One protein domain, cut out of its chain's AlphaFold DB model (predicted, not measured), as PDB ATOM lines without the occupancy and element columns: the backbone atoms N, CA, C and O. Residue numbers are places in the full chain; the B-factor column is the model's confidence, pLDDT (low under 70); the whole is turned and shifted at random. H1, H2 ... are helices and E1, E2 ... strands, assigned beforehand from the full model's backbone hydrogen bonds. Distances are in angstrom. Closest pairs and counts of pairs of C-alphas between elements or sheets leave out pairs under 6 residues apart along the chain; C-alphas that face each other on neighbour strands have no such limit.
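What this domain is: This is residues 6 to 156 of the 289 residues of an uncharacterized protein of Snodgrassella alvi (UniProt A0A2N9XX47). The model is long and loose: the long helix H4 runs along much of it with H1 antiparallel at its side, H5, H6 and H8 gather at one end, and the strand hairpin E1 and E2 makes the tip of the other end. H7 crosses H4 at the part nearer the hairpin, the short H2 and H3 follow H1 there, and residues 127 to 142, with no named element, run back from the hairpin to H8. The printed part has 151 residues, with eight named helices and two named strands in the order H1, H2, H3, H4, H5, H6, H7, E1, E2, H8; the sheet's order is E1 - E2, antiparallel, and the class is mostly helix. The whole is loose, with a radius of gyration of the C-alphas of 18.4 A, and elongated, spanning 61 by 37 by 25 A.

How they stand to each other: Look first at E1, residues 112 to 116, and E2, residues 122 to 126, an antiparallel hairpin whose directions differ by 150 degrees. There N 113 and O 125 are 2.7 A apart and N 123 and O 115 are 2.8 A apart, both within hydrogen-bond range. The sheet is apart from H4, residues 41 to 64, the hub that touches three helices. With its residues 51 to 62 alone, H4 touches H1, residues 6 to 22, at a shallow tilt of 14 degrees, opposite ways; the closest C-alphas, of Lys 21 and Phe 55, are 5.1 A apart. With its residues 45 to 52 alone, H4 touches H7, residues 98 to 109, at a steep tilt of 59 degrees, opposite ways; the closest C-alphas are those of Asn 49 and Pro 99, 6.5 A. H4 touches H3, residues 34 to 37, only at the corner, with the C-alphas of Ile 37 and Phe 44 closest at 5.3 A. H2, residues 24 to 28, is close to H4 but not clearly touching it, the C-alphas of Pro 24 and Ser 51 being closest at 6.2 A. Now find H5, residues 66 to 73, which touches H1 about perpendicular at 79 degrees; the closest C-alphas, of Glu 7 and Leu 67, are 6.3 A apart. H5 and H8, residues 143 to 155, only just touch, with 3 pairs of C-alphas within 8 A, those of Phe 71 and Ala 150 closest at 6.7 A. H6, residues 75 to 87, touches no helix; it is close to H5 but not clearly touching it, with the C-alphas of Arg 72 and Lys 78 closest at 7.1 A. Helix packing is mostly crossed, the helices that touch standing mostly at more than a shallow tilt. Every O i to N i+4 pair is within hydrogen-bond range in H1, H2, H4, H5, H7 and H8; H6 has 7 of 9, and H3 is too short for such a pair.

Where its parts are: Start at C-alpha 112, (-43.494, 46.607, 20.020), where E1 begins; it covers residues 112 to 116, and E2 covers 122 to 126. Find C-alpha 41 at (-39.368, 48.404, 34.712); from there H4 runs 34.2 A to residue 64. H1, residues 6 to 22, measures 24.1 A, H6, residues 75 to 87, 19.1 A, and H7, residues 98 to 109, 16.5 A. The shorter ones are H2, residues 24 to 28, H3, residues 34 to 37, and H5, residues 66 to 73. H8, residues 143 to 155, runs 18.5 A and ends at C-alpha 155, (-7.870, 28.984, 14.579).

The domain as a whole: The two C-alphas farthest apart, those of Tyr 75 and Asn 119, are 61.9 A from each other. The printed part has no cut. The link from E2 to H8, 16 residues, is long; in it residues 137 to 138 pair with residues 141 to 142, antiparallel. The mean pLDDT of the printed part is 71.0, and 65 residues are under 70, among them residues 24 to 41 and 88 to 130.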
ATOM      1  N   VAL A   6      -4.755  22.219  24.139       82.38
ATOM      2  CA  VAL A   6      -5.508  22.372  25.396       82.38
ATOM      3  C   VAL A   6      -5.810  23.847  25.684       82.38
ATOM      4  O   VAL A   6      -6.961  24.205  25.903       82.38
ATOM      5  N   GLU A   7      -4.808  24.732  25.596       82.62
ATOM      6  CA  GLU A   7      -5.019  26.176  25.792       82.62
ATOM      7  C   GLU A   7      -6.026  26.761  24.785       82.62
ATOM      8  O   GLU A   7      -6.784  27.673  25.125       82.62
ATOM      9  N   LYS A   8      -6.038  26.261  23.541       82.75
ATOM     10  CA  LYS A   8      -7.001  26.694  22.515       82.75
ATOM     11  C   LYS A   8      -8.416  26.229  22.840       82.75
ATOM     12  O   LYS A   8      -9.347  27.019  22.705       82.75
ATOM     13  N   GLU A   9      -8.580  24.971  23.234       84.88
ATOM     14  CA  GLU A   9      -9.884  24.408  23.582       84.88
ATOM     15  C   GLU A   9     -10.493  25.137  24.787       84.88
ATOM     16  O   GLU A   9     -11.638  25.591  24.716       84.88
ATOM     17  N   ASP A  10      -9.700  25.363  25.834       86.12
ATOM     18  CA  ASP A  10     -10.112  26.121  27.017       86.12
ATOM     19  C   ASP A  10     -10.519  27.557  26.657       86.12
ATOM     20  O   ASP A  10     -11.597  28.021  27.040       86.12
ATOM     21  N   PHE A  11      -9.711  28.247  25.842       88.12
ATOM     22  CA  PHE A  11     -10.035  29.588  25.351       88.12
ATOM     23  C   PHE A  11     -11.352  29.619  24.560       88.12
ATOM     24  O   PHE A  11     -12.192  30.495  24.782       88.12
ATOM     25  N   LEU A  12     -11.564  28.667  23.645       87.75
ATOM     26  CA  LEU A  12     -12.790  28.589  22.847       87.75
ATOM     27  C   LEU A  12     -14.018  28.266  23.711       87.75
ATOM     28  O   LEU A  12     -15.096  28.820  23.475       87.75
ATOM     29  N   ASN A  13     -13.863  27.422  24.730       87.94
ATOM     30  CA  ASN A  13     -14.921  27.089  25.681       87.94
ATOM     31  C   ASN A  13     -15.320  28.303  26.530       87.94
ATOM     32  O   ASN A  13     -16.506  28.646  26.587       87.94
ATOM     33  N   GLU A  14     -14.352  29.007  27.119       89.56
ATOM     34  CA  GLU A  14     -14.605  30.251  27.857       89.56
ATOM     35  C   GLU A  14     -15.236  31.322  26.955       89.56
ATOM     36  O   GLU A  14     -16.170  32.021  27.361       89.56
ATOM     37  N   LEU A  15     -14.795  31.414  25.696       88.69
ATOM     38  CA  LEU A  15     -15.348  32.347  24.718       88.69
ATOM     39  C   LEU A  15     -16.811  32.040  24.398       88.69
ATOM     40  O   LEU A  15     -17.637  32.954  24.316       88.69
ATOM     41  N   ASN A  16     -17.155  30.763  24.247       86.50
ATOM     42  CA  ASN A  16     -18.535  30.347  24.033       86.50
ATOM     43  C   ASN A  16     -19.422  30.716  25.230       86.50
ATOM     44  O   ASN A  16     -20.511  31.262  25.031       86.50
ATOM     45  N   GLN A  17     -18.948  30.501  26.460       85.75
ATOM     46  CA  GLN A  17     -19.679  30.881  27.676       85.75
ATOM     47  C   GLN A  17     -19.903  32.393  27.760       85.75
ATOM     48  O   GLN A  17     -21.026  32.858  27.982       85.75
ATOM     49  N   LEU A  18     -18.855  33.175  27.508       87.81
ATOM     50  CA  LEU A  18     -18.931  34.631  27.459       87.81
ATOM     51  C   LEU A  18     -19.920  35.114  26.383       87.81
ATOM     52  O   LEU A  18     -20.715  36.023  26.631       87.81
ATOM     53  N   TYR A  19     -19.914  34.500  25.197       85.81
ATOM     54  CA  TYR A  19     -20.824  34.860  24.109       85.81
ATOM     55  C   TYR A  19     -22.290  34.600  24.457       85.81
ATOM     56  O   TYR A  19     -23.138  35.454  24.177       85.81
ATOM     57  N   LEU A  20     -22.593  33.470  25.094       82.12
ATOM     58  CA  LEU A  20     -23.945  33.163  25.563       82.12
ATOM     59  C   LEU A  20     -24.420  34.204  26.584       82.12
ATOM     60  O   LEU A  20     -25.465  34.827  26.388       82.12
ATOM     61  N   LYS A  21     -23.599  34.474  27.604       85.50
ATOM     62  CA  LYS A  21     -23.906  35.436  28.674       85.50
ATOM     63  C   LYS A  21     -23.975  36.885  28.189       85.50
ATOM     64  O   LYS A  21     -24.694  37.701  28.753       85.50
ATOM     65  N   SER A  22     -23.290  37.215  27.093       81.31
ATOM     66  CA  SER A  22     -23.361  38.552  26.496       81.31
ATOM     67  C   SER A  22     -24.739  38.898  25.919       81.31
ATOM     68  O   SER A  22     -25.036  40.079  25.742       81.31
ATOM     69  N   LYS A  23     -25.582  37.895  25.623       79.00
ATOM     70  CA  LYS A  23     -26.895  38.051  24.971       79.00
ATOM     71  C   LYS A  23     -28.011  37.430  25.816       79.00
ATOM     72  O   LYS A  23     -28.668  36.489  25.357       79.00
ATOM     73  N   PRO A  24     -28.287  37.978  27.007       69.50
ATOM     74  CA  PRO A  24     -29.192  37.356  27.971       69.50
ATOM     75  C   PRO A  24     -30.638  37.229  27.456       69.50
ATOM     76  O   PRO A  24     -31.341  36.290  27.802       69.50
ATOM     77  N   VAL A  25     -31.078  38.086  26.527       64.25
ATOM     78  CA  VAL A  25     -32.426  37.975  25.931       64.25
ATOM     79  C   VAL A  25     -32.550  36.802  24.948       64.25
ATOM     80  O   VAL A  25     -33.586  36.145  24.906       64.25
ATOM     81  N   ARG A  26     -31.493  36.468  24.191       60.06
ATOM     82  CA  ARG A  26     -31.512  35.273  23.317       60.06
ATOM     83  C   ARG A  26     -31.546  33.971  24.117       60.06
ATOM     84  O   ARG A  26     -31.959  32.947  23.587       60.06
ATOM     85  N   TYR A  27     -31.094  34.008  25.369       50.72
ATOM     86  CA  TYR A  27     -31.192  32.885  26.295       50.72
ATOM     87  C   TYR A  27     -32.645  32.662  26.758       50.72
ATOM     88  O   TYR A  27     -33.074  31.519  26.884       50.72
ATOM     89  N   ILE A  28     -33.430  33.737  26.912       52.97
ATOM     90  CA  ILE A  28     -34.824  33.687  27.387       52.97
ATOM     91  C   ILE A  28     -35.818  33.185  26.335       52.97
ATOM     92  O   ILE A  28     -36.803  32.564  26.714       52.97
ATOM     93  N   GLU A  29     -35.570  33.345  25.028       50.00
ATOM     94  CA  GLU A  29     -36.422  32.699  24.001       50.00
ATOM     95  C   GLU A  29     -36.538  31.168  24.202       50.00
ATOM     96  O   GLU A  29     -37.420  30.536  23.629       50.00
ATOM     97  N   ARG A  30     -35.670  30.568  25.034       41.59
ATOM     98  CA  ARG A  30     -35.691  29.151  25.414       41.59
ATOM     99  C   ARG A  30     -36.335  28.834  26.775       41.59
ATOM    100  O   ARG A  30     -36.414  27.650  27.088       41.59
ATOM    101  N   SER A  31     -36.786  29.804  27.581       45.09
ATOM    102  CA  SER A  31     -37.407  29.538  28.895       45.09
ATOM    103  C   SER A  31     -38.776  30.212  29.081       45.09
ATOM    104  O   SER A  31     -39.021  31.331  28.638       45.09
ATOM    105  N   GLU A  32     -39.680  29.530  29.795       49.00
ATOM    106  CA  GLU A  32     -41.050  29.979  30.126       49.00
ATOM    107  C   GLU A  32     -41.105  31.271  30.979       49.00
ATOM    108  O   GLU A  32     -42.175  31.820  31.217       49.00
ATOM    109  N   ILE A  33     -39.949  31.797  31.396       52.91
ATOM    110  CA  ILE A  33     -39.762  32.930  32.322       52.91
ATOM    111  C   ILE A  33     -39.999  34.293  31.628       52.91
ATOM    112  O   ILE A  33     -40.074  35.339  32.272       52.91
ATOM    113  N   SER A  34     -40.156  34.305  30.299       56.56
ATOM    114  CA  SER A  34     -40.277  35.537  29.505       56.56
ATOM    115  C   SER A  34     -41.449  36.453  29.887       56.56
ATOM    116  O   SER A  34     -41.331  37.656  29.700       56.56
ATOM    117  N   SER A  35     -42.557  35.949  30.441       55.88
ATOM    118  CA  SER A  35     -43.719  36.791  30.766       55.88
ATOM    119  C   SER A  35     -43.506  37.681  31.994       55.88
ATOM    120  O   SER A  35     -43.889  38.844  31.941       55.88
ATOM    121  N   GLN A  36     -42.854  37.173  33.046       57.50
ATOM    122  CA  GLN A  36     -42.680  37.878  34.328       57.50
ATOM    123  C   GLN A  36     -41.580  38.949  34.285       57.50
ATOM    124  O   GLN A  36     -41.683  39.989  34.928       57.50
ATOM    125  N   ILE A  37     -40.532  38.724  33.484       61.69
ATOM    126  CA  ILE A  37     -39.382  39.640  33.359       61.69
ATOM    127  C   ILE A  37     -39.774  40.983  32.719       61.69
ATOM    128  O   ILE A  37     -39.125  41.998  32.963       61.69
ATOM    129  N   PHE A  38     -40.816  40.996  31.884       64.19
ATOM    130  CA  PHE A  38     -41.266  42.190  31.163       64.19
ATOM    131  C   PHE A  38     -42.541  42.809  31.754       64.19
ATOM    132  O   PHE A  38     -43.168  43.639  31.095       64.19
ATOM    133  N   GLU A  39     -42.940  42.422  32.973       64.25
ATOM    134  CA  GLU A  39     -44.152  42.948  33.618       64.25
ATOM    135  C   GLU A  39     -44.024  44.430  33.985       64.25
ATOM    136  O   GLU A  39     -44.993  45.181  33.881       64.25
ATOM    137  N   ASN A  40     -42.838  44.870  34.415       68.88
ATOM    138  CA  ASN A  40     -42.574  46.262  34.775       68.88
ATOM    139  C   ASN A  40     -41.072  46.609  34.689       68.88
ATOM    140  O   ASN A  40     -40.214  45.741  34.560       68.88
ATOM    141  N   GLU A  41     -40.750  47.902  34.775       69.75
ATOM    142  CA  GLU A  41     -39.368  48.404  34.712       69.75
ATOM    143  C   GLU A  41     -38.452  47.783  35.776       69.75
ATOM    144  O   GLU A  41     -37.320  47.417  35.468       69.75
ATOM    145  N   GLN A  42     -38.945  47.614  37.004       76.12
ATOM    146  CA  GLN A  42     -38.156  47.105  38.124       76.12
ATOM    147  C   GLN A  42     -37.697  45.657  37.891       76.12
ATOM    148  O   GLN A  42     -36.509  45.359  38.000       76.12
ATOM    149  N   THR A  43     -38.620  44.776  37.502       75.88
ATOM    150  CA  THR A  43     -38.330  43.363  37.186       75.88
ATOM    151  C   THR A  43     -37.366  43.228  36.004       75.88
ATOM    152  O   THR A  43     -36.443  42.410  36.037       75.88
ATOM    153  N   PHE A  44     -37.495  44.093  34.996       73.31
ATOM    154  CA  PHE A  44     -36.555  44.146  33.881       73.31
ATOM    155  C   PHE A  44     -35.158  44.625  34.317       73.31
ATOM    156  O   PHE A  44     -34.151  44.038  33.916       73.31
ATOM    157  N   LEU A  45     -35.065  45.671  35.146       73.69
ATOM    158  CA  LEU A  45     -33.790  46.178  35.670       73.69
ATOM    159  C   LEU A  45     -33.080  45.142  36.550       73.69
ATOM    160  O   LEU A  45     -31.868  44.957  36.428       73.69
ATOM    161  N   GLU A  46     -33.819  44.429  37.398       80.12
ATOM    162  CA  GLU A  46     -33.298  43.321  38.206       80.12
ATOM    163  C   GLU A  46     -32.730  42.206  37.324       80.12
ATOM    164  O   GLU A  46     -31.603  41.752  37.542       80.12
ATOM    165  N   PHE A  47     -33.455  41.832  36.270       78.88
ATOM    166  CA  PHE A  47     -32.985  40.859  35.293       78.88
ATOM    167  C   PHE A  47     -31.694  41.304  34.582       78.88
ATOM    168  O   PHE A  47     -30.745  40.518  34.468       78.88
ATOM    169  N   ILE A  48     -31.627  42.558  34.121       77.56
ATOM    170  CA  ILE A  48     -30.418  43.106  33.489       77.56
ATOM    171  C   ILE A  48     -29.247  43.104  34.473       77.56
ATOM    172  O   ILE A  48     -28.137  42.750  34.078       77.56
ATOM    173  N   ASN A  49     -29.481  43.431  35.745       80.00
ATOM    174  CA  ASN A  49     -28.451  43.415  36.782       80.00
ATOM    175  C   ASN A  49     -27.897  42.010  37.048       80.00
ATOM    176  O   ASN A  49     -26.680  41.847  37.132       80.00
ATOM    177  N   ILE A  50     -28.758  40.995  37.152       83.75
ATOM    178  CA  ILE A  50     -28.327  39.595  37.312       83.75
ATOM    179  C   ILE A  50     -27.530  39.151  36.082       83.75
ATOM    180  O   ILE A  50     -26.390  38.705  36.207       83.75
ATOM    181  N   SER A  51     -28.081  39.378  34.889       82.56
ATOM    182  CA  SER A  51     -27.431  39.035  33.620       82.56
ATOM    183  C   SER A  51     -26.072  39.721  33.460       82.56
ATOM    184  O   SER A  51     -25.120  39.133  32.947       82.56
ATOM    185  N   TYR A  52     -25.966  40.977  33.903       82.44
ATOM    186  CA  TYR A  52     -24.720  41.727  33.866       82.44
ATOM    187  C   TYR A  52     -23.679  41.140  34.819       82.44
ATOM    188  O   TYR A  52     -22.524  41.030  34.423       82.44
ATOM    189  N   LYS A  53     -24.064  40.726  36.034       84.44
ATOM    190  CA  LYS A  53     -23.146  40.063  36.973       84.44
ATOM    191  C   LYS A  53     -22.589  38.769  36.387       84.44
ATOM    192  O   LYS A  53     -21.374  38.606  36.341       84.44
ATOM    193  N   GLU A  54     -23.449  37.909  35.844       86.62
ATOM    194  CA  GLU A  54     -23.020  36.651  35.219       86.62
ATOM    195  C   GLU A  54     -22.085  36.884  34.027       86.62
ATOM    196  O   GLU A  54     -21.084  36.179  33.853       86.62
ATOM    197  N   PHE A  55     -22.409  37.879  33.193       86.75
ATOM    198  CA  PHE A  55     -21.553  38.312  32.097       86.75
ATOM    199  C   PHE A  55     -20.220  38.863  32.610       86.75
ATOM    200  O   PHE A  55     -19.178  38.519  32.059       86.75
ATOM    201  N   HIS A  56     -20.234  39.691  33.655       84.12
ATOM    202  CA  HIS A  56     -19.042  40.304  34.228       84.12
ATOM    203  C   HIS A  56     -18.094  39.254  34.814       84.12
ATOM    204  O   HIS A  56     -16.889  39.328  34.599       84.12
ATOM    205  N   GLU A  57     -18.622  38.227  35.477       87.44
ATOM    206  CA  GLU A  57     -17.831  37.089  35.951       87.44
ATOM    207  C   GLU A  57     -17.164  36.339  34.791       87.44
ATOM    208  O   GLU A  57     -15.958  36.095  34.822       87.44
ATOM    209  N   ALA A  58     -17.913  36.033  33.726       87.44
ATOM    210  CA  ALA A  58     -17.352  35.390  32.535       87.44
ATOM    211  C   ALA A  58     -16.334  36.286  31.810       87.44
ATOM    212  O   ALA A  58     -15.335  35.803  31.280       87.44
ATOM    213  N   TYR A  59     -16.566  37.598  31.808       87.19
ATOM    214  CA  TYR A  59     -15.644  38.595  31.277       87.19
ATOM    215  C   TYR A  59     -14.333  38.602  32.069       87.19
ATOM    216  O   TYR A  59     -13.260  38.532  31.473       87.19
ATOM    217  N   CYS A  60     -14.405  38.618  33.400       86.44
ATOM    218  CA  CYS A  60     -13.241  38.538  34.276       86.44
ATOM    219  C   CYS A  60     -12.497  37.202  34.131       86.44
ATOM    220  O   CYS A  60     -11.268  37.204  34.145       86.44
ATOM    221  N   SER A  61     -13.206  36.084  33.929       88.69
ATOM    222  CA  SER A  61     -12.586  34.796  33.578       88.69
ATOM    223  C   SER A  61     -11.781  34.909  32.284       88.69
ATOM    224  O   SER A  61     -10.575  34.680  32.292       88.69
ATOM    225  N   MET A  62     -12.401  35.412  31.210       89.25
ATOM    226  CA  MET A  62     -11.747  35.587  29.910       89.25
ATOM    227  C   MET A  62     -10.528  36.519  29.976       89.25
ATOM    228  O   MET A  62      -9.517  36.261  29.331       89.25
ATOM    229  N   LEU A  63     -10.580  37.597  30.769       86.19
ATOM    230  CA  LEU A  63      -9.421  38.475  30.982       86.19
ATOM    231  C   LEU A  63      -8.236  37.755  31.638       86.19
ATOM    232  O   LEU A  63      -7.085  38.116  31.383       86.19
ATOM    233  N   ASN A  64      -8.524  36.772  32.489       87.88
ATOM    234  CA  ASN A  64      -7.530  35.978  33.201       87.88
ATOM    235  C   ASN A  64      -7.143  34.694  32.458       87.88
ATOM    236  O   ASN A  64      -6.174  34.048  32.861       87.88
ATOM    237  N   ASN A  65      -7.841  34.349  31.372       90.75
ATOM    238  CA  ASN A  65      -7.495  33.211  30.538       90.75
ATOM    239  C   ASN A  65      -6.035  33.349  30.047       90.75
ATOM    240  O   ASN A  65      -5.681  34.382  29.461       90.75
ATOM    241  N   PRO A  66      -5.165  32.343  30.268       85.56
ATOM    242  CA  PRO A  66      -3.737  32.449  29.968       85.56
ATOM    243  C   PRO A  66      -3.434  32.782  28.504       85.56
ATOM    244  O   PRO A  66      -2.546  33.594  28.224       85.56
ATOM    245  N   LEU A  67      -4.194  32.197  27.571       85.56
ATOM    246  CA  LEU A  67      -4.037  32.435  26.141       85.56
ATOM    247  C   LEU A  67      -4.408  33.880  25.811       85.56
ATOM    248  O   LEU A  67      -3.611  34.612  25.215       85.56
ATOM    249  N   PHE A  68      -5.596  34.309  26.238       87.56
ATOM    250  CA  PHE A  68      -6.079  35.659  25.963       87.56
ATOM    251  C   PHE A  68      -5.169  36.728  26.581       87.56
ATOM    252  O   PHE A  68      -4.850  37.730  25.935       87.56
ATOM    253  N   LYS A  69      -4.681  36.487  27.800       87.19
ATOM    254  CA  LYS A  69      -3.726  37.359  28.483       87.19
ATOM    255  C   LYS A  69      -2.418  37.489  27.701       87.19
ATOM    256  O   LYS A  69      -1.999  38.612  27.424       87.19
ATOM    257  N   ARG A  70      -1.813  36.373  27.269       83.19
ATOM    258  CA  ARG A  70      -0.597  36.376  26.428       83.19
ATOM    259  C   ARG A  70      -0.806  37.140  25.121       83.19
ATOM    260  O   ARG A  70       0.046  37.941  24.740       83.19
ATOM    261  N   PHE A  71      -1.941  36.922  24.456       85.06
ATOM    262  CA  PHE A  71      -2.309  37.652  23.243       85.06
ATOM    263  C   PHE A  71      -2.375  39.164  23.497       85.06
ATOM    264  O   PHE A  71      -1.690  39.936  22.823       85.06
ATOM    265  N   ARG A  72      -3.147  39.589  24.504       84.75
ATOM    266  CA  ARG A  72      -3.328  41.003  24.861       84.75
ATOM    267  C   ARG A  72      -2.007  41.670  25.236       84.75
ATOM    268  O   ARG A  72      -1.765  42.826  24.893       84.75
ATOM    269  N   GLU A  73      -1.156  40.955  25.962       83.94
ATOM    270  CA  GLU A  73       0.114  41.483  26.445       83.94
ATOM    271  C   GLU A  73       1.195  41.566  25.362       83.94
ATOM    272  O   GLU A  73       2.211  42.235  25.592       83.94
ATOM    273  N   SER A  74       0.961  40.971  24.187       81.38
ATOM    274  CA  SER A  74       1.893  41.005  23.063       81.38
ATOM    275  C   SER A  74       2.175  42.432  22.576       81.38
ATOM    276  O   SER A  74       1.317  43.323  22.576       81.38
ATOM    277  N   TYR A  75       3.419  42.655  22.152       77.19
ATOM    278  CA  TYR A  75       3.914  43.964  21.723       77.19
ATOM    279  C   TYR A  75       3.087  44.555  20.572       77.19
ATOM    280  O   TYR A  75       2.646  45.704  20.641       77.19
ATOM    281  N   HIS A  76       2.820  43.750  19.546       76.50
ATOM    282  CA  HIS A  76       2.095  44.183  18.356       76.50
ATOM    283  C   HIS A  76       0.620  44.498  18.644       76.50
ATOM    284  O   HIS A  76       0.107  45.486  18.119       76.50
ATOM    285  N   VAL A  77      -0.043  43.755  19.547       80.12
ATOM    286  CA  VAL A  77      -1.401  44.104  20.005       80.12
ATOM    287  C   VAL A  77      -1.384  45.441  20.739       80.12
ATOM    288  O   VAL A  77      -2.163  46.327  20.401       80.12
ATOM    289  N   LYS A  78      -0.448  45.657  21.669       81.62
ATOM    290  CA  LYS A  78      -0.324  46.944  22.380       81.62
ATOM    291  C   LYS A  78      -0.084  48.121  21.430       81.62
ATOM    292  O   LYS A  78      -0.654  49.197  21.632       81.62
ATOM    293  N   ILE A  79       0.734  47.941  20.390       80.19
ATOM    294  CA  ILE A  79       0.969  48.975  19.369       80.19
ATOM    295  C   ILE A  79      -0.278  49.236  18.539       80.19
ATOM    296  O   ILE A  79      -0.647  50.405  18.379       80.19
ATOM    297  N   PHE A  80      -0.929  48.178  18.051       82.44
ATOM    298  CA  PHE A  80      -2.201  48.292  17.350       82.44
ATOM    299  C   PHE A  80      -3.185  49.102  18.192       82.44
ATOM    300  O   PHE A  80      -3.729  50.093  17.701       82.44
ATOM    301  N   CYS A  81      -3.326  48.762  19.477       82.19
ATOM    302  CA  CYS A  81      -4.219  49.461  20.384       82.19
ATOM    303  C   CYS A  81      -3.885  50.946  20.487       82.19
ATOM    304  O   CYS A  81      -4.715  51.811  20.206       82.19
ATOM    305  N   LYS A  82      -2.624  51.259  20.784       83.94
ATOM    306  CA  LYS A  82      -2.141  52.636  20.908       83.94
ATOM    307  C   LYS A  82      -2.371  53.465  19.641       83.94
ATOM    308  O   LYS A  82      -2.664  54.658  19.743       83.94
ATOM    309  N   LYS A  83      -2.212  52.876  18.451       83.06
ATOM    310  CA  LYS A  83      -2.456  53.567  17.177       83.06
ATOM    311  C   LYS A  83      -3.951  53.705  16.893       83.06
ATOM    312  O   LYS A  83      -4.378  54.808  16.567       83.06
ATOM    313  N   ALA A  84      -4.741  52.647  17.056       78.69
ATOM    314  CA  ALA A  84      -6.179  52.655  16.796       78.69
ATOM    315  C   ALA A  84      -6.920  53.691  17.659       78.69
ATOM    316  O   ALA A  84      -7.673  54.501  17.120       78.69
ATOM    317  N   ILE A  85      -6.617  53.764  18.961       78.25
ATOM    318  CA  ILE A  85      -7.232  54.721  19.902       78.25
ATOM    319  C   ILE A  85      -7.004  56.180  19.483       78.25
ATOM    320  O   ILE A  85      -7.886  57.016  19.634       78.25
ATOM    321  N   LYS A  86      -5.836  56.530  18.929       77.94
ATOM    322  CA  LYS A  86      -5.580  57.915  18.481       77.94
ATOM    323  C   LYS A  86      -6.517  58.350  17.352       77.94
ATOM    324  O   LYS A  86      -6.818  59.536  17.234       77.94
ATOM    325  N   TYR A  87      -6.946  57.403  16.521       71.50
ATOM    326  CA  TYR A  87      -7.864  57.649  15.410       71.50
ATOM    327  C   TYR A  87      -9.315  57.560  15.856       71.50
ATOM    328  O   TYR A  87     -10.148  58.373  15.452       71.50
ATOM    329  N   TRP A  88      -9.615  56.611  16.735       69.94
ATOM    330  CA  TRP A  88     -10.916  56.506  17.358       69.94
ATOM    331  C   TRP A  88     -10.947  57.477  18.527       69.94
ATOM    332  O   TRP A  88     -10.684  57.114  19.667       69.94
ATOM    333  N   LYS A  89     -11.282  58.741  18.249       58.25
ATOM    334  CA  LYS A  89     -11.653  59.728  19.276       58.25
ATOM    335  C   LYS A  89     -12.948  59.284  19.975       58.25
ATOM    336  O   LYS A  89     -13.982  59.940  19.863       58.25
ATOM    337  N   VAL A  90     -12.943  58.130  20.636       54.94
ATOM    338  CA  VAL A  90     -14.101  57.618  21.349       54.94
ATOM    339  C   VAL A  90     -14.163  58.388  22.647       54.94
ATOM    340  O   VAL A  90     -13.269  58.321  23.486       54.94
ATOM    341  N   ARG A  91     -15.240  59.160  22.773       50.50
ATOM    342  CA  ARG A  91     -15.718  59.702  24.037       50.50
ATOM    343  C   ARG A  91     -16.028  58.524  24.962       50.50
ATOM    344  O   ARG A  91     -17.172  58.087  25.034       50.50
ATOM    345  N   LEU A  92     -15.016  58.007  25.646       47.03
ATOM    346  CA  LEU A  92     -15.197  57.183  26.831       47.03
ATOM    347  C   LEU A  92     -15.630  58.141  27.939       47.03
ATOM    348  O   LEU A  92     -14.816  58.654  28.695       47.03
ATOM    349  N   LYS A  93     -16.924  58.469  27.977       44.62
ATOM    350  CA  LYS A  93     -17.521  58.722  29.282       44.62
ATOM    351  C   LYS A  93     -17.689  57.338  29.878       44.62
ATOM    352  O   LYS A  93     -18.478  56.556  29.352       44.62
ATOM    353  N   GLU A  94     -16.879  57.030  30.880       45.06
ATOM    354  CA  GLU A  94     -17.170  55.951  31.815       45.06
ATOM    355  C   GLU A  94     -18.622  56.155  32.246       45.06
ATOM    356  O   GLU A  94     -19.009  57.222  32.725       45.06
ATOM    357  N   VAL A  95     -19.478  55.209  31.873       45.75
ATOM    358  CA  VAL A  95     -20.864  55.234  32.307       45.75
ATOM    359  C   VAL A  95     -20.863  54.435  33.591       45.75
ATOM    360  O   VAL A  95     -20.968  53.212  33.549       45.75
ATOM    361  N   ASP A  96     -20.699  55.140  34.708       44.25
ATOM    362  CA  ASP A  96     -20.684  54.555  36.056       44.25
ATOM    363  C   ASP A  96     -21.961  53.750  36.360       44.25
ATOM    364  O   ASP A  96     -21.962  52.895  37.239       44.25
ATOM    365  N   ASP A  97     -23.030  53.960  35.578       55.25
ATOM    366  CA  ASP A  97     -24.304  53.252  35.687       55.25
ATOM    367  C   ASP A  97     -24.702  52.556  34.368       55.25
ATOM    368  O   ASP A  97     -25.676  52.897  33.681       55.25
ATOM    369  N   LEU A  98     -23.865  51.597  33.956       62.66
ATOM    370  CA  LEU A  98     -24.046  50.803  32.739       62.66
ATOM    371  C   LEU A  98     -25.447  50.159  32.637       62.66
ATOM    372  O   LEU A  98     -26.025  50.239  31.550       62.66
ATOM    373  N   PRO A  99     -26.039  49.578  33.708       61.22
ATOM    374  CA  PRO A  99     -27.383  48.996  33.657       61.22
ATOM    375  C   PRO A  99     -28.470  50.012  33.288       61.22
ATOM    376  O   PRO A  99     -29.281  49.739  32.401       61.22
ATOM    377  N   LEU A 100     -28.453  51.210  33.884       61.25
ATOM    378  CA  LEU A 100     -29.429  52.266  33.594       61.25
ATOM    379  C   LEU A 100     -29.262  52.832  32.176       61.25
ATOM    380  O   LEU A 100     -30.235  53.142  31.480       61.25
ATOM    381  N   PHE A 101     -28.026  52.956  31.697       64.50
ATOM    382  CA  PHE A 101     -27.762  53.372  30.320       64.50
ATOM    383  C   PHE A 101     -28.212  52.323  29.300       64.50
ATOM    384  O   PHE A 101     -28.823  52.665  28.283       64.50
ATOM    385  N   ILE A 102     -27.949  51.047  29.588       63.81
ATOM    386  CA  ILE A 102     -28.418  49.907  28.804       63.81
ATOM    387  C   ILE A 102     -29.945  49.902  28.747       63.81
ATOM    388  O   ILE A 102     -30.496  49.844  27.649       63.81
ATOM    389  N   PHE A 103     -30.615  50.031  29.893       61.47
ATOM    390  CA  PHE A 103     -32.068  50.131  29.992       61.47
ATOM    391  C   PHE A 103     -32.615  51.217  29.063       61.47
ATOM    392  O   PHE A 103     -33.408  50.936  28.167       61.47
ATOM    393  N   ASN A 104     -32.102  52.443  29.189       62.84
ATOM    394  CA  ASN A 104     -32.534  53.574  28.373       62.84
ATOM    395  C   ASN A 104     -32.301  53.359  26.867       62.84
ATOM    396  O   ASN A 104     -33.106  53.795  26.044       62.84
ATOM    397  N   GLN A 105     -31.209  52.695  26.475       64.50
ATOM    398  CA  GLN A 105     -30.931  52.368  25.072       64.50
ATOM    399  C   GLN A 105     -31.841  51.264  24.531       64.50
ATOM    400  O   GLN A 105     -32.263  51.345  23.376       64.50
ATOM    401  N   ILE A 106     -32.127  50.245  25.344       62.19
ATOM    402  CA  ILE A 106     -33.045  49.165  24.987       62.19
ATOM    403  C   ILE A 106     -34.451  49.746  24.824       62.19
ATOM    404  O   ILE A 106     -35.007  49.617  23.739       62.19
ATOM    405  N   MET A 107     -34.959  50.476  25.822       60.06
ATOM    406  CA  MET A 107     -36.303  51.070  25.814       60.06
ATOM    407  C   MET A 107     -36.532  52.026  24.638       60.06
ATOM    408  O   MET A 107     -37.604  52.037  24.038       60.06
ATOM    409  N   ARG A 108     -35.512  52.798  24.244       58.84
ATOM    410  CA  ARG A 108     -35.582  53.687  23.069       58.84
ATOM    411  C   ARG A 108     -35.620  52.943  21.730       58.84
ATOM    412  O   ARG A 108     -36.036  53.533  20.737       58.84
ATOM    413  N   LYS A 109     -35.128  51.702  21.671       55.69
ATOM    414  CA  LYS A 109     -35.011  50.903  20.435       55.69
ATOM    415  C   LYS A 109     -36.035  49.777  20.339       55.69
ATOM    416  O   LYS A 109     -36.234  49.241  19.251       55.69
ATOM    417  N   SER A 110     -36.681  49.413  21.440       55.31
ATOM    418  CA  SER A 110     -37.755  48.430  21.467       55.31
ATOM    419  C   SER A 110     -39.020  49.013  20.843       55.31
ATOM    420  O   SER A 110     -39.791  49.710  21.495       55.31
ATOM    421  N   CYS A 111     -39.238  48.716  19.563       49.25
ATOM    422  CA  CYS A 111     -40.559  48.837  18.959       49.25
ATOM    423  C   CYS A 111     -41.376  47.588  19.325       49.25
ATOM    424  O   CYS A 111     -40.877  46.472  19.138       49.25
ATOM    425  N   PRO A 112     -42.604  47.739  19.846       54.81
ATOM    426  CA  PRO A 112     -43.494  46.607  20.020       54.81
ATOM    427  C   PRO A 112     -43.859  46.026  18.649       54.81
ATOM    428  O   PRO A 112     -44.389  46.721  17.783       54.81
ATOM    429  N   ASN A 113     -43.585  44.742  18.457       54.94
ATOM    430  CA  ASN A 113     -44.077  43.956  17.338       54.94
ATOM    431  C   ASN A 113     -45.378  43.281  17.768       54.94
ATOM    432  O   ASN A 113     -45.394  42.469  18.692       54.94
ATOM    433  N   LEU A 114     -46.479  43.603  17.094       45.50
ATOM    434  CA  LEU A 114     -47.742  42.911  17.306       45.50
ATOM    435  C   LEU A 114     -47.717  41.591  16.527       45.50
ATOM    436  O   LEU A 114     -47.647  41.592  15.299       45.50
ATOM    437  N   TYR A 115     -47.779  40.471  17.237       47.44
ATOM    438  CA  TYR A 115     -47.941  39.155  16.634       47.44
ATOM    439  C   TYR A 115     -49.379  38.686  16.832       47.44
ATOM    440  O   TYR A 115     -49.879  38.674  17.955       47.44
ATOM    441  N   ILE A 116     -50.046  38.278  15.754       52.44
ATOM    442  CA  ILE A 116     -51.393  37.709  15.815       52.44
ATOM    443  C   ILE A 116     -51.261  36.194  15.675       52.44
ATOM    444  O   ILE A 116     -50.810  35.688  14.645       52.44
ATOM    445  N   LYS A 117     -51.620  35.459  16.727       58.50
ATOM    446  CA  LYS A 117     -51.658  33.995  16.719       58.50
ATOM    447  C   LYS A 117     -52.738  33.502  15.747       58.50
ATOM    448  O   LYS A 117     -53.721  34.188  15.477       58.50
ATOM    449  N   LYS A 118     -52.602  32.262  15.260       52.84
ATOM    450  CA  LYS A 118     -53.572  31.630  14.336       52.84
ATOM    451  C   LYS A 118     -55.009  31.551  14.880       52.84
ATOM    452  O   LYS A 118     -55.930  31.420  14.086       52.84
ATOM    453  N   ASN A 119     -55.199  31.621  16.198       69.00
ATOM    454  CA  ASN A 119     -56.506  31.651  16.864       69.00
ATOM    455  C   ASN A 119     -57.109  33.070  16.984       69.00
ATOM    456  O   ASN A 119     -58.168  33.218  17.581       69.00
ATOM    457  N   GLY A 120     -56.460  34.106  16.439       57.22
ATOM    458  CA  GLY A 120     -56.940  35.491  16.481       57.22
ATOM    459  C   GLY A 120     -56.505  36.288  17.714       57.22
ATOM    460  O   GLY A 120     -56.773  37.485  17.784       57.22
ATOM    461  N   GLU A 121     -55.798  35.675  18.665       56.84
ATOM    462  CA  GLU A 121     -55.225  36.393  19.806       56.84
ATOM    463  C   GLU A 121     -54.021  37.232  19.365       56.84
ATOM    464  O   GLU A 121     -53.053  36.713  18.804       56.84
ATOM    465  N   ALA A 122     -54.058  38.533  19.648       46.44
ATOM    466  CA  ALA A 122     -52.922  39.419  19.447       46.44
ATOM    467  C   ALA A 122     -52.060  39.472  20.716       46.44
ATOM    468  O   ALA A 122     -52.566  39.700  21.814       46.44
ATOM    469  N   GLN A 123     -50.752  39.288  20.561       52.84
ATOM    470  CA  GLN A 123     -49.769  39.405  21.630       52.84
ATOM    471  C   GLN A 123     -48.693  40.412  21.215       52.84
ATOM    472  O   GLN A 123     -48.129  40.340  20.120       52.84
ATOM    473  N   LEU A 124     -48.431  41.382  22.089       51.53
ATOM    474  CA  LEU A 124     -47.335  42.331  21.930       51.53
ATOM    475  C   LEU A 124     -46.024  41.633  22.300       51.53
ATOM    476  O   LEU A 124     -45.869  41.151  23.419       51.53
ATOM    477  N   PHE A 125     -45.083  41.603  21.362       52.62
ATOM    478  CA  PHE A 125     -43.717  41.155  21.590       52.62
ATOM    479  C   PHE A 125     -42.771  42.333  21.455       52.62
ATOM    480  O   PHE A 125     -42.771  43.044  20.454       52.62
ATOM    481  N   TYR A 126     -41.905  42.516  22.434       53.09
ATOM    482  CA  TYR A 126     -40.827  43.480  22.330       53.09
ATOM    483  C   TYR A 126     -39.579  42.768  21.818       53.09
ATOM    484  O   TYR A 126     -39.097  41.808  22.418       53.09
ATOM    485  N   ASN A 127     -39.040  43.223  20.687       52.84
ATOM    486  CA  ASN A 127     -37.785  42.684  20.180       52.84
ATOM    487  C   ASN A 127     -36.608  43.345  20.912       52.84
ATOM    488  O   ASN A 127     -36.116  44.398  20.501       52.84
ATOM    489  N   PHE A 128     -36.159  42.733  22.005       59.00
ATOM    490  CA  PHE A 128     -35.022  43.222  22.779       59.00
ATOM    491  C   PHE A 128     -33.716  42.553  22.321       59.00
ATOM    492  O   PHE A 128     -33.152  41.695  22.998       59.00
ATOM    493  N   GLN A 129     -33.180  42.936  21.159       60.16
ATOM    494  CA  GLN A 129     -31.829  42.496  20.786       60.16
ATOM    495  C   GLN A 129     -30.775  43.301  21.543       60.16
ATOM    496  O   GLN A 129     -30.336  44.366  21.109       60.16
ATOM    497  N   PHE A 130     -30.348  42.752  22.675       68.44
ATOM    498  CA  PHE A 130     -29.321  43.334  23.524       68.44
ATOM    499  C   PHE A 130     -28.033  42.493  23.544       68.44
ATOM    500  O   PHE A 130     -28.077  41.261  23.503       68.44
ATOM    501  N   ASN A 131     -26.880  43.171  23.574       75.25
ATOM    502  CA  ASN A 131     -25.567  42.538  23.667       75.25
ATOM    503  C   ASN A 131     -24.597  43.381  24.515       75.25
ATOM    504  O   ASN A 131     -24.222  44.481  24.087       75.25
ATOM    505  N   PHE A 132     -24.142  42.841  25.653       75.75
ATOM    506  CA  PHE A 132     -23.191  43.493  26.564       75.75
ATOM    507  C   PHE A 132     -21.852  43.847  25.896       75.75
ATOM    508  O   PHE A 132     -21.272  44.879  26.225       75.75
ATOM    509  N   PHE A 133     -21.409  43.099  24.876       73.56
ATOM    510  CA  PHE A 133     -20.193  43.421  24.110       73.56
ATOM    511  C   PHE A 133     -20.215  44.792  23.431       73.56
ATOM    512  O   PHE A 133     -19.175  45.318  23.045       73.56
ATOM    513  N   THR A 134     -21.399  45.370  23.229       67.06
ATOM    514  CA  THR A 134     -21.537  46.713  22.645       67.06
ATOM    515  C   THR A 134     -20.988  47.794  23.580       67.06
ATOM    516  O   THR A 134     -20.656  48.886  23.124       67.06
ATOM    517  N   TYR A 135     -20.885  47.486  24.873       66.69
ATOM    518  CA  TYR A 135     -20.552  48.436  25.927       66.69
ATOM    519  C   TYR A 135     -19.271  48.076  26.682       66.69
ATOM    520  O   TYR A 135     -18.870  48.818  27.572       66.69
ATOM    521  N   THR A 136     -18.599  46.980  26.321       72.00
ATOM    522  CA  THR A 136     -17.314  46.610  26.914       72.00
ATOM    523  C   THR A 136     -16.149  47.086  26.063       72.00
ATOM    524  O   THR A 136     -16.027  46.785  24.872       72.00
ATOM    525  N   TRP A 137     -15.269  47.830  26.719       73.62
ATOM    526  CA  TRP A 137     -14.065  48.396  26.139       73.62
ATOM    527  C   TRP A 137     -12.870  47.937  26.955       73.62
ATOM    528  O   TRP A 137     -12.916  47.935  28.182       73.62
ATOM    529  N   LEU A 138     -11.800  47.557  26.269       74.56
ATOM    530  CA  LEU A 138     -10.542  47.175  26.889       74.56
ATOM    531  C   LEU A 138      -9.415  47.878  26.151       74.56
ATOM    532  O   LEU A 138      -9.376  47.855  24.922       74.56
ATOM    533  N   ASP A 139      -8.539  48.546  26.899       72.81
ATOM    534  CA  ASP A 139      -7.447  49.351  26.347       72.81
ATOM    535  C   ASP A 139      -7.942  50.321  25.253       72.81
ATOM    536  O   ASP A 139      -7.325  50.460  24.204       72.81
ATOM    537  N   GLY A 140      -9.105  50.951  25.464       69.38
ATOM    538  CA  GLY A 140      -9.700  51.917  24.531       69.38
ATOM    539  C   GLY A 140     -10.251  51.331  23.221       69.38
ATOM    540  O   GLY A 140     -10.545  52.088  22.296       69.38
ATOM    541  N   ILE A 141     -10.419  50.009  23.133       74.50
ATOM    542  CA  ILE A 141     -10.909  49.280  21.949       74.50
ATOM    543  C   ILE A 141     -12.141  48.443  22.310       74.50
ATOM    544  O   ILE A 141     -12.222  47.962  23.443       74.50
ATOM    545  N   PRO A 142     -13.094  48.211  21.380       76.75
ATOM    546  CA  PRO A 142     -14.196  47.286  21.626       76.75
ATOM    547  C   PRO A 142     -13.674  45.896  21.997       76.75
ATOM    548  O   PRO A 142     -12.937  45.277  21.231       76.75
ATOM    549  N   PHE A 143     -14.090  45.365  23.142       79.50
ATOM    550  CA  PHE A 143     -13.573  44.088  23.638       79.50
ATOM    551  C   PHE A 143     -13.839  42.921  22.669       79.50
ATOM    552  O   PHE A 143     -12.959  42.098  22.426       79.50
ATOM    553  N   GLN A 144     -15.013  42.903  22.028       76.88
ATOM    554  CA  GLN A 144     -15.358  41.899  21.012       76.88
ATOM    555  C   GLN A 144     -14.362  41.864  19.847       76.88
ATOM    556  O   GLN A 144     -14.106  40.800  19.300       76.88
ATOM    557  N   LEU A 145     -13.782  43.006  19.472       77.06
ATOM    558  CA  LEU A 145     -12.797  43.047  18.400       77.06
ATOM    559  C   LEU A 145     -11.496  42.346  18.807       77.06
ATOM    560  O   LEU A 145     -10.941  41.593  18.012       77.06
ATOM    561  N   LEU A 146     -11.020  42.562  20.037       79.50
ATOM    562  CA  LEU A 146      -9.836  41.869  20.557       79.50
ATOM    563  C   LEU A 146     -10.060  40.355  20.604       79.50
ATOM    564  O   LEU A 146      -9.173  39.590  20.245       79.50
ATOM    565  N   ILE A 147     -11.266  39.941  20.985       82.94
ATOM    566  CA  ILE A 147     -11.693  38.542  20.986       82.94
ATOM    567  C   ILE A 147     -11.726  37.953  19.571       82.94
ATOM    568  O   ILE A 147     -11.207  36.862  19.359       82.94
ATOM    569  N   ASP A 148     -12.291  38.669  18.596       80.06
ATOM    570  CA  ASP A 148     -12.360  38.203  17.206       80.06
ATOM    571  C   ASP A 148     -10.952  38.044  16.599       80.06
ATOM    572  O   ASP A 148     -10.699  37.090  15.862       80.06
ATOM    573  N   ILE A 149     -10.021  38.943  16.943       76.88
ATOM    574  CA  ILE A 149      -8.611  38.844  16.538       76.88
ATOM    575  C   ILE A 149      -7.941  37.640  17.214       76.88
ATOM    576  O   ILE A 149      -7.320  36.833  16.522       76.88
ATOM    577  N   ALA A 150      -8.084  37.496  18.536       81.12
ATOM    578  CA  ALA A 150      -7.518  36.376  19.288       81.12
ATOM    579  C   ALA A 150      -8.004  35.033  18.725       81.12
ATOM    580  O   ALA A 150      -7.196  34.164  18.407       81.12
ATOM    581  N   LYS A 151      -9.315  34.912  18.493       82.25
ATOM    582  CA  LYS A 151      -9.939  33.735  17.888       82.25
ATOM    583  C   LYS A 151      -9.357  33.414  16.513       82.25
ATOM    584  O   LYS A 151      -8.998  32.267  16.267       82.25
ATOM    585  N   TYR A 152      -9.217  34.413  15.638       77.12
ATOM    586  CA  TYR A 152      -8.645  34.198  14.309       77.12
ATOM    587  C   TYR A 152      -7.224  33.626  14.385       77.12
ATOM    588  O   TYR A 152      -6.894  32.711  13.632       77.12
ATOM    589  N   ILE A 153      -6.394  34.150  15.292       70.62
ATOM    590  CA  ILE A 153      -5.011  33.691  15.473       70.62
ATOM    591  C   ILE A 153      -4.985  32.261  16.032       70.62
ATOM    592  O   ILE A 153      -4.203  31.440  15.556       70.62
ATOM    593  N   CYS A 154      -5.855  31.936  16.995       72.94
ATOM    594  CA  CYS A 154      -5.981  30.579  17.538       72.94
ATOM    595  C   CYS A 154      -6.365  29.548  16.470       72.94
ATOM    596  O   CYS A 154      -5.783  28.463  16.429       72.94
ATOM    597  N   GLU A 155      -7.337  29.880  15.615       73.19
ATOM    598  CA  GLU A 155      -7.870  28.984  14.579       73.19
ATOM    599  C   GLU A 155      -6.944  28.869  13.353       73.19
ATOM    600  O   GLU A 155      -7.055  27.915  12.586       73.19
ATOM    601  N   ASN A 156      -6.009  29.808  13.172       64.62
ATOM    602  CA  ASN A 156      -5.070  29.840  12.048       64.62
ATOM    603  C   ASN A 156      -3.618  29.924  12.549       64.62
ATOM    604  O   ASN A 156      -2.964  30.952  12.335       64.62
TER     605      ASN A 156